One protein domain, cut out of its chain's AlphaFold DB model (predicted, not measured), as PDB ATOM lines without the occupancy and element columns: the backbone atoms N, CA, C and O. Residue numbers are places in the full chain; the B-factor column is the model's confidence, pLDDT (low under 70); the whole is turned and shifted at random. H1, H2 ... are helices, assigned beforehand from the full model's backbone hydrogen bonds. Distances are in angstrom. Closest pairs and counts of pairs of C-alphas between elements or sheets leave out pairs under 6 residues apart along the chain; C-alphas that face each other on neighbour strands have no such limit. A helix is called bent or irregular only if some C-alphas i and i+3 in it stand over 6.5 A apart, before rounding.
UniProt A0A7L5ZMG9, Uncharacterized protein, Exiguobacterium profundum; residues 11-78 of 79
ATOM      1  N   ALA A  11     206.790 167.909 176.306       54.03
ATOM      2  CA  ALA A  11     205.929 168.259 175.183       54.03
ATOM      3  C   ALA A  11     204.445 168.392 175.578       54.03
ATOM      4  O   ALA A  11     203.854 169.427 175.293       54.03
ATOM      5  N   ALA A  12     203.858 167.434 176.308       55.28
ATOM      6  CA  ALA A  12     202.476 167.531 176.802       55.28
ATOM      7  C   ALA A  12     202.267 168.751 177.717       55.28
ATOM      8  O   ALA A  12     201.216 169.391 177.703       55.28
ATOM      9  N   ARG A  13     203.306 169.121 178.476       56.34
ATOM     10  CA  ARG A  13     203.305 170.304 179.346       56.34
ATOM     11  C   ARG A  13     203.396 171.616 178.554       56.34
ATOM     12  O   ARG A  13     202.758 172.589 178.938       56.34
ATOM     13  N   LEU A  14     204.128 171.629 177.435       55.41
ATOM     14  CA  LEU A  14     204.204 172.775 176.522       55.41
ATOM     15  C   LEU A  14     202.891 172.988 175.751       55.41
ATOM     16  O   LEU A  14     202.458 174.125 175.600       55.41
ATOM     17  N   PHE A  15     202.221 171.909 175.328       52.28
ATOM     18  CA  PHE A  15     200.895 171.989 174.698       52.28
ATOM     19  C   PHE A  15     199.817 172.518 175.660       52.28
ATOM     20  O   PHE A  15     198.925 173.248 175.235       52.28
ATOM     21  N   HIS A  16     199.937 172.235 176.961       50.16
ATOM     22  CA  HIS A  16     199.061 172.795 177.995       50.16
ATOM     23  C   HIS A  16     199.377 174.247 178.389       50.16
ATOM     24  O   HIS A  16     198.546 174.892 179.026       50.16
ATOM     25  N   ALA A  17     200.555 174.765 178.030       49.38
ATOM     26  CA  ALA A  17     200.990 176.117 178.379       49.38
ATOM     27  C   ALA A  17     200.541 177.182 177.366       49.38
ATOM     28  O   ALA A  17     200.735 178.372 177.608       49.38
ATOM     29  N   VAL A  18     199.935 176.780 176.244       49.34
ATOM     30  CA  VAL A  18     199.348 177.711 175.278       49.34
ATOM     31  C   VAL A  18     197.853 177.835 175.591       49.34
ATOM     32  O   VAL A  18     197.086 176.946 175.217       49.34
ATOM     33  N   PRO A  19     197.400 178.909 176.264       49.38
ATOM     34  CA  PRO A  19     196.025 179.034 176.760       49.38
ATOM     35  C   PRO A  19     194.955 178.988 175.657       49.38
ATOM     36  O   PRO A  19     193.804 178.674 175.937       49.38
ATOM     37  N   VAL A  20     195.333 179.231 174.397       53.97
ATOM     38  CA  VAL A  20     194.436 179.132 173.233       53.97
ATOM     39  C   VAL A  20     194.326 177.692 172.704       53.97
ATOM     40  O   VAL A  20     193.245 177.252 172.327       53.97
ATOM     41  N   VAL A  21     195.420 176.921 172.718       50.97
ATOM     42  CA  VAL A  21     195.436 175.518 172.251       50.97
ATOM     43  C   VAL A  21     194.940 174.572 173.345       50.97
ATOM     44  O   VAL A  21     194.295 173.574 173.044       50.97
ATOM     45  N   GLY A  22     195.167 174.909 174.618       46.12
ATOM     46  CA  GLY A  22     194.738 174.118 175.769       46.12
ATOM     47  C   GLY A  22     193.221 173.946 175.887       46.12
ATOM     48  O   GLY A  22     192.781 172.925 176.408       46.12
ATOM     49  N   TRP A  23     192.419 174.887 175.373       54.47
ATOM     50  CA  TRP A  23     190.953 174.773 175.364       54.47
ATOM     51  C   TRP A  23     190.472 173.767 174.308       54.47
ATOM     52  O   TRP A  23     189.709 172.858 174.615       54.47
ATOM     53  N   ILE A  24     191.029 173.839 173.095       56.72
ATOM     54  CA  ILE A  24     190.759 172.878 172.013       56.72
ATOM     55  C   ILE A  24     191.305 171.484 172.358       56.72
ATOM     56  O   ILE A  24     190.633 170.487 172.132       56.72
ATOM     57  N   ALA A  25     192.490 171.393 172.967       55.97
ATOM     58  CA  ALA A  25     193.068 170.122 173.404       55.97
ATOM     59  C   ALA A  25     192.246 169.451 174.520       55.97
ATOM     60  O   ALA A  25     192.152 168.225 174.561       55.97
ATOM     61  N   ARG A  26     191.627 170.244 175.408       56.34
ATOM     62  CA  ARG A  26     190.701 169.768 176.447       56.34
ATOM     63  C   ARG A  26     189.399 169.233 175.840       56.34
ATOM     64  O   ARG A  26     188.935 168.193 176.299       56.34
ATOM     65  N   ASP A  27     188.861 169.895 174.813       58.56
ATOM     66  CA  ASP A  27     187.641 169.466 174.108       58.56
ATOM     67  C   ASP A  27     187.868 168.231 173.223       58.56
ATOM     68  O   ASP A  27     187.051 167.312 173.228       58.56
ATOM     69  N   ILE A  28     189.008 168.147 172.527       55.88
ATOM     70  CA  ILE A  28     189.397 166.968 171.729       55.88
ATOM     71  C   ILE A  28     189.580 165.731 172.623       55.88
ATOM     72  O   ILE A  28     189.259 164.617 172.213       55.88
ATOM     73  N   ALA A  29     190.066 165.908 173.856       59.62
ATOM     74  CA  ALA A  29     190.271 164.808 174.796       59.62
ATOM     75  C   ALA A  29     188.964 164.154 175.294       59.62
ATOM     76  O   ALA A  29     189.029 163.082 175.892       59.62
ATOM     77  N   GLN A  30     187.795 164.772 175.072       60.25
ATOM     78  CA  GLN A  30     186.500 164.249 175.527       60.25
ATOM     79  C   GLN A  30     185.752 163.408 174.477       60.25
ATOM     80  O   GLN A  30     184.873 162.640 174.858       60.25
ATOM     81  N   GLY A  31     186.106 163.494 173.189       59.75
ATOM     82  CA  GLY A  31     185.473 162.717 172.115       59.75
ATOM     83  C   GLY A  31     185.439 163.455 170.775       59.75
ATOM     84  O   GLY A  31     185.553 164.681 170.723       59.75
ATOM     85  N   VAL A  32     185.279 162.716 169.672       65.44
ATOM     86  CA  VAL A  32     185.274 163.281 168.307       65.44
ATOM     87  C   VAL A  32     184.018 164.128 168.068       65.44
ATOM     88  O   VAL A  32     184.062 165.130 167.362       65.44
ATOM     89  N   GLU A  33     182.905 163.786 168.712       72.25
ATOM     90  CA  GLU A  33     181.650 164.534 168.658       72.25
ATOM     91  C   GLU A  33     181.805 165.942 169.254       72.25
ATOM     92  O   GLU A  33     181.301 166.915 168.689       72.25
ATOM     93  N   ASN A  34     182.564 166.076 170.349       75.81
ATOM     94  CA  ASN A  34     182.806 167.363 171.008       75.81
ATOM     95  C   ASN A  34     183.570 168.346 170.111       75.81
ATOM     96  O   ASN A  34     183.305 169.547 170.165       75.81
ATOM     97  N   VAL A  35     184.447 167.854 169.226       76.31
ATOM     98  CA  VAL A  35     185.146 168.695 168.238       76.31
ATOM     99  C   VAL A  35     184.170 169.404 167.308       76.31
ATOM    100  O   VAL A  35     184.342 170.593 167.035       76.31
ATOM    101  N   PHE A  36     183.134 168.710 166.833       75.50
ATOM    102  CA  PHE A  36     182.147 169.319 165.945       75.50
ATOM    103  C   PHE A  36     181.342 170.404 166.665       75.50
ATOM    104  O   PHE A  36     181.134 171.478 166.100       75.50
ATOM    105  N   TYR A  37     180.958 170.178 167.925       79.38
ATOM    106  CA  TYR A  37     180.289 171.199 168.737       79.38
ATOM    107  C   TYR A  37     181.175 172.426 168.971       79.38
ATOM    108  O   TYR A  37     180.723 173.552 168.756       79.38
ATOM    109  N   ALA A  38     182.442 172.224 169.337       81.00
ATOM    110  CA  ALA A  38     183.400 173.311 169.529       81.00
ATOM    111  C   ALA A  38     183.575 174.151 168.253       81.00
ATOM    112  O   ALA A  38     183.581 175.383 168.306       81.00
ATOM    113  N   LEU A  39     183.642 173.499 167.087       81.00
ATOM    114  CA  LEU A  39     183.783 174.165 165.791       81.00
ATOM    115  C   LEU A  39     182.537 174.991 165.434       81.00
ATOM    116  O   LEU A  39     182.664 176.138 165.002       81.00
ATOM    117  N   VAL A  40     181.331 174.464 165.678       86.56
ATOM    118  CA  VAL A  40     180.066 175.194 165.466       86.56
ATOM    119  C   VAL A  40     179.945 176.401 166.403       86.56
ATOM    120  O   VAL A  40     179.522 177.477 165.972       86.56
ATOM    121  N   ILE A  41     180.347 176.261 167.670       86.38
ATOM    122  CA  ILE A  41     180.357 177.369 168.637       86.38
ATOM    123  C   ILE A  41     181.349 178.448 168.192       86.38
ATOM    124  O   ILE A  41     180.992 179.626 168.154       86.38
ATOM    125  N   ALA A  42     182.565 178.063 167.795       84.50
ATOM    126  CA  ALA A  42     183.577 178.991 167.296       84.50
ATOM    127  C   ALA A  42     183.105 179.733 166.036       84.50
ATOM    128  O   ALA A  42     183.262 180.950 165.934       84.50
ATOM    129  N   LEU A  43     182.464 179.024 165.101       86.75
ATOM    130  CA  LEU A  43     181.882 179.622 163.902       86.75
ATOM    131  C   LEU A  43     180.772 180.619 164.253       86.75
ATOM    132  O   LEU A  43     180.715 181.714 163.698       86.75
ATOM    133  N   THR A  44     179.909 180.272 165.206       89.38
ATOM    134  CA  THR A  44     178.836 181.160 165.669       89.38
ATOM    135  C   THR A  44     179.408 182.417 166.327       89.38
ATOM    136  O   THR A  44     178.981 183.528 166.015       89.38
ATOM    137  N   ALA A  45     180.420 182.268 167.184       87.00
ATOM    138  CA  ALA A  45     181.132 183.387 167.794       87.00
ATOM    139  C   ALA A  45     181.787 184.292 166.739       87.00
ATOM    140  O   ALA A  45     181.714 185.516 166.855       87.00
ATOM    141  N   LEU A  46     182.351 183.711 165.674       86.00
ATOM    142  CA  LEU A  46     182.889 184.462 164.543       86.00
ATOM    143  C   LEU A  46     181.801 185.275 163.834       86.00
ATOM    144  O   LEU A  46     181.991 186.463 163.599       86.00
ATOM    145  N   VAL A  47     180.645 184.675 163.534       89.50
ATOM    146  CA  VAL A  47     179.519 185.394 162.913       89.50
ATOM    147  C   VAL A  47     179.068 186.564 163.790       89.50
ATOM    148  O   VAL A  47     178.847 187.663 163.284       89.50
ATOM    149  N   LEU A  48     178.978 186.367 165.108       92.00
ATOM    150  CA  LEU A  48     178.657 187.446 166.045       92.00
ATOM    151  C   LEU A  48     179.735 188.539 166.057       92.00
ATOM    152  O   LEU A  48     179.395 189.722 166.051       92.00
ATOM    153  N   ALA A  49     181.015 188.170 166.003       86.50
ATOM    154  CA  ALA A  49     182.119 189.121 165.912       86.50
ATOM    155  C   ALA A  49     182.069 189.929 164.606       86.50
ATOM    156  O   ALA A  49     182.248 191.144 164.636       86.50
ATOM    157  N   VAL A  50     181.751 189.291 163.477       90.00
ATOM    158  CA  VAL A  50     181.544 189.973 162.191       90.00
ATOM    159  C   VAL A  50     180.351 190.920 162.265       90.00
ATOM    160  O   VAL A  50     180.435 192.043 161.781       90.00
ATOM    161  N   LYS A  51     179.251 190.533 162.916       90.31
ATOM    162  CA  LYS A  51     178.113 191.443 163.113       90.31
ATOM    163  C   LYS A  51     178.456 192.641 164.004       90.31
ATOM    164  O   LYS A  51     177.898 193.711 163.789       90.31
ATOM    165  N   ALA A  52     179.341 192.472 164.987       91.19
ATOM    166  CA  ALA A  52     179.725 193.533 165.918       91.19
ATOM    167  C   ALA A  52     180.818 194.472 165.368       91.19
ATOM    168  O   ALA A  52     180.770 195.671 165.622       91.19
ATOM    169  N   TRP A  53     181.785 193.945 164.608       86.69
ATOM    170  CA  TRP A  53     183.003 194.667 164.199       86.69
ATOM    171  C   TRP A  53     183.247 194.681 162.681       86.69
ATOM    172  O   TRP A  53     184.206 195.290 162.204       86.69
ATOM    173  N   GLY A  54     182.404 194.006 161.897       90.88
ATOM    174  CA  GLY A  54     182.489 193.959 160.440       90.88
ATOM    175  C   GLY A  54     183.767 193.291 159.930       90.88
ATOM    176  O   GLY A  54     184.141 192.197 160.357       90.88
ATOM    177  N   ILE A  55     184.440 193.974 158.999       89.50
ATOM    178  CA  ILE A  55     185.644 193.488 158.307       89.50
ATOM    179  C   ILE A  55     186.790 193.159 159.277       89.50
ATOM    180  O   ILE A  55     187.529 192.207 159.045       89.50
ATOM    181  N   VAL A  56     186.899 193.890 160.393       92.44
ATOM    182  CA  VAL A  56     187.992 193.739 161.367       92.44
ATOM    183  C   VAL A  56     188.014 192.329 161.953       92.44
ATOM    184  O   VAL A  56     189.086 191.739 162.085       92.44
ATOM    185  N   ALA A  57     186.840 191.762 162.249       89.19
ATOM    186  CA  ALA A  57     186.734 190.402 162.765       89.19
ATOM    187  C   ALA A  57     187.282 189.380 161.757       89.19
ATOM    188  O   ALA A  57     188.071 188.518 162.127       89.19
ATOM    189  N   ILE A  58     186.943 189.532 160.473       83.94
ATOM    190  CA  ILE A  58     187.425 188.647 159.404       83.94
ATOM    191  C   ILE A  58     188.943 188.772 159.247       83.94
ATOM    192  O   ILE A  58     189.635 187.759 159.159       83.94
ATOM    193  N   THR A  59     189.481 189.997 159.257       92.75
ATOM    194  CA  THR A  59     190.928 190.230 159.156       92.75
ATOM    195  C   THR A  59     191.684 189.612 160.335       92.75
ATOM    196  O   THR A  59     192.718 188.979 160.130       92.75
ATOM    197  N   MET A  60     191.160 189.727 161.560       89.31
ATOM    198  CA  MET A  60     191.769 189.122 162.750       89.31
ATOM    199  C   MET A  60     191.691 187.593 162.733       89.31
ATOM    200  O   MET A  60     192.658 186.927 163.096       89.31
ATOM    201  N   THR A  61     190.586 187.017 162.254       88.44
ATOM    202  CA  THR A  61     190.474 185.565 162.061       88.44
ATOM    203  C   THR A  61     191.440 185.057 161.000       88.44
ATOM    204  O   THR A  61     192.107 184.048 161.219       88.44
ATOM    205  N   ALA A  62     191.576 185.769 159.880       89.25
ATOM    206  CA  ALA A  62     192.560 185.439 158.856       89.25
ATOM    207  C   ALA A  62     193.989 185.491 159.422       89.25
ATOM    208  O   ALA A  62     194.764 184.563 159.204       89.25
ATOM    209  N   LEU A  63     194.314 186.518 160.216       93.12
ATOM    210  CA  LEU A  63     195.616 186.645 160.874       93.12
ATOM    211  C   LEU A  63     195.882 185.499 161.861       93.12
ATOM    212  O   LEU A  63     196.984 184.958 161.889       93.12
ATOM    213  N   ALA A  64     194.870 185.086 162.628       86.75
ATOM    214  CA  ALA A  64     194.971 183.947 163.538       86.75
ATOM    215  C   ALA A  64     195.166 182.605 162.805       86.75
ATOM    216  O   ALA A  64     195.816 181.709 163.340       86.75
ATOM    217  N   LEU A  65     194.655 182.462 161.576       88.88
ATOM    218  CA  LEU A  65     194.852 181.264 160.751       88.88
ATOM    219  C   LEU A  65     196.256 181.157 160.141       88.88
ATOM    220  O   LEU A  65     196.685 180.049 159.822       88.88
ATOM    221  N   VAL A  66     197.003 182.258 160.012       94.19
ATOM    222  CA  VAL A  66     198.380 182.243 159.480       94.19
ATOM    223  C   VAL A  66     199.292 181.264 160.238       94.19
ATOM    224  O   VAL A  66     199.842 180.364 159.598       94.19
ATOM    225  N   PRO A  67     199.458 181.354 161.575       85.75
ATOM    226  CA  PRO A  67     200.279 180.392 162.305       85.75
ATOM    227  C   PRO A  67     199.719 178.965 162.227       85.75
ATOM    228  O   PRO A  67     200.501 178.020 162.185       85.75
ATOM    229  N   VAL A  68     198.392 178.790 162.153       87.25
ATOM    230  CA  VAL A  68     197.760 177.468 161.991       87.25
ATOM    231  C   VAL A  68     198.189 176.827 160.673       87.25
ATOM    232  O   VAL A  68     198.617 175.676 160.671       87.25
ATOM    233  N   MET A  69     198.142 177.577 159.569       86.44
ATOM    234  CA  MET A  69     198.608 177.113 158.260       86.44
ATOM    235  C   MET A  69     200.097 176.766 158.282       86.44
ATOM    236  O   MET A  69     200.470 175.708 157.790       86.44
ATOM    237  N   PHE A  70     200.947 177.592 158.905       88.81
ATOM    238  CA  PHE A  70     202.372 177.275 159.064       88.81
ATOM    239  C   PHE A  70     202.600 175.970 159.828       88.81
ATOM    240  O   PHE A  70     203.383 175.130 159.390       88.81
ATOM    241  N   LEU A  71     201.903 175.773 160.949       87.00
ATOM    242  CA  LEU A  71     201.977 174.527 161.711       87.00
ATOM    243  C   LEU A  71     201.508 173.332 160.878       87.00
ATOM    244  O   LEU A  71     202.149 172.286 160.913       87.00
ATOM    245  N   TRP A  72     200.435 173.500 160.105       88.12
ATOM    246  CA  TRP A  72     199.907 172.466 159.218       88.12
ATOM    247  C   TRP A  72     200.926 172.085 158.136       88.12
ATOM    248  O   TRP A  72     201.203 170.906 157.929       88.12
ATOM    249  N   LEU A  73     201.557 173.078 157.503       90.56
ATOM    250  CA  LEU A  73     202.617 172.874 156.510       90.56
ATOM    251  C   LEU A  73     203.834 172.160 157.104       90.56
ATOM    252  O   LEU A  73     204.391 171.257 156.483       90.56
ATOM    253  N   ILE A  74     204.240 172.527 158.319       88.44
ATOM    254  CA  ILE A  74     205.319 171.839 159.032       88.44
ATOM    255  C   ILE A  74     204.920 170.393 159.347       88.44
ATOM    256  O   ILE A  74     205.754 169.501 159.229       88.44
ATOM    257  N   ALA A  75     203.668 170.154 159.746       90.06
ATOM    258  CA  ALA A  75     203.173 168.823 160.073       90.06
ATOM    259  C   ALA A  75     203.202 167.886 158.859       90.06
ATOM    260  O   ALA A  75     203.668 166.762 158.999       90.06
ATOM    261  N   ILE A  76     202.784 168.353 157.676       90.44
ATOM    262  CA  ILE A  76     202.842 167.543 156.446       90.44
ATOM    263  C   ILE A  76     204.263 167.407 155.880       90.44
ATOM    264  O   ILE A  76     204.571 166.422 155.221       90.44
ATOM    265  N   SER A  77     205.141 168.384 156.129       92.88
ATOM    266  CA  SER A  77     206.529 168.357 155.641       92.88
ATOM    267  C   SER A  77     207.457 167.495 156.502       92.88
ATOM    268  O   SER A  77     208.606 167.269 156.119       92.88
ATOM    269  N   ARG A  78     207.006 167.048 157.680       75.56
ATOM    270  CA  ARG A  78     207.745 166.084 158.495       75.56
ATOM    271  C   ARG A  78     207.385 164.666 158.030       75.56
ATOM    272  O   ARG A  78     206.197 164.358 158.020       75.56
TER     273      ARG A  78
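What this domain is: This is residues 11 to 78 of the 79 residues of an uncharacterized protein of Exiguobacterium profundum (UniProt A0A7L5ZMG9). Two long helices, H3 and H4, meet at one end and spread as an open V; at H3's other end short H2 folds back, with H1 at a corner beyond it. The printed part has 68 residues, four named helices in order H1 to H4 and no named strand: all helix. It is loose, radius of gyration of the C-alphas 14.0 A, spanning 37 by 27 by 21 A.

Where its parts are: H1, residues 11 to 16, begins at C-alpha 11 (205.929, 168.259, 175.183). H2 is residues 21 to 28; H3, residues 32 to 53, is 31.7 A long. H4, residues 55 to 77, assigned as one helix by its hydrogen bonds, is bent: C-alphas 64 and 67 are 6.5 A apart. Arm H4a, residues 55 to 64, is 14.3 A long; H4b, residues 67 to 77, is 15.1 A and ends at C-alpha 77 (206.529, 168.357, 155.641).

How they stand to each other: H1 and H2 only just touch, only at the corner, with 3 pairs of C-alphas within 8 A, closest His 16 and Gly 22, 5.0 A. H2 touches H3's residues 34 to 38 alone, closest C-alphas Ile 28 and Val 35, 5.8 A. H3, with residues 46 to 50 alone, touches H4a in a hairpin, a steep tilt of 39 degrees, closest C-alphas Val 50 and Ala 57, 5.2 A. H4b touches no helix. Every O i to N i+4 pair is within hydrogen-bond range in H1, H2, H4a and H4b, and 17 of 18 in H3.

The domain as a whole: The farthest C-alphas, Ala 52 and Arg 78, are 39.9 A apart. The printed part has no cut, and its three links are tight. Residues 11 to 32 have pLDDT under 70.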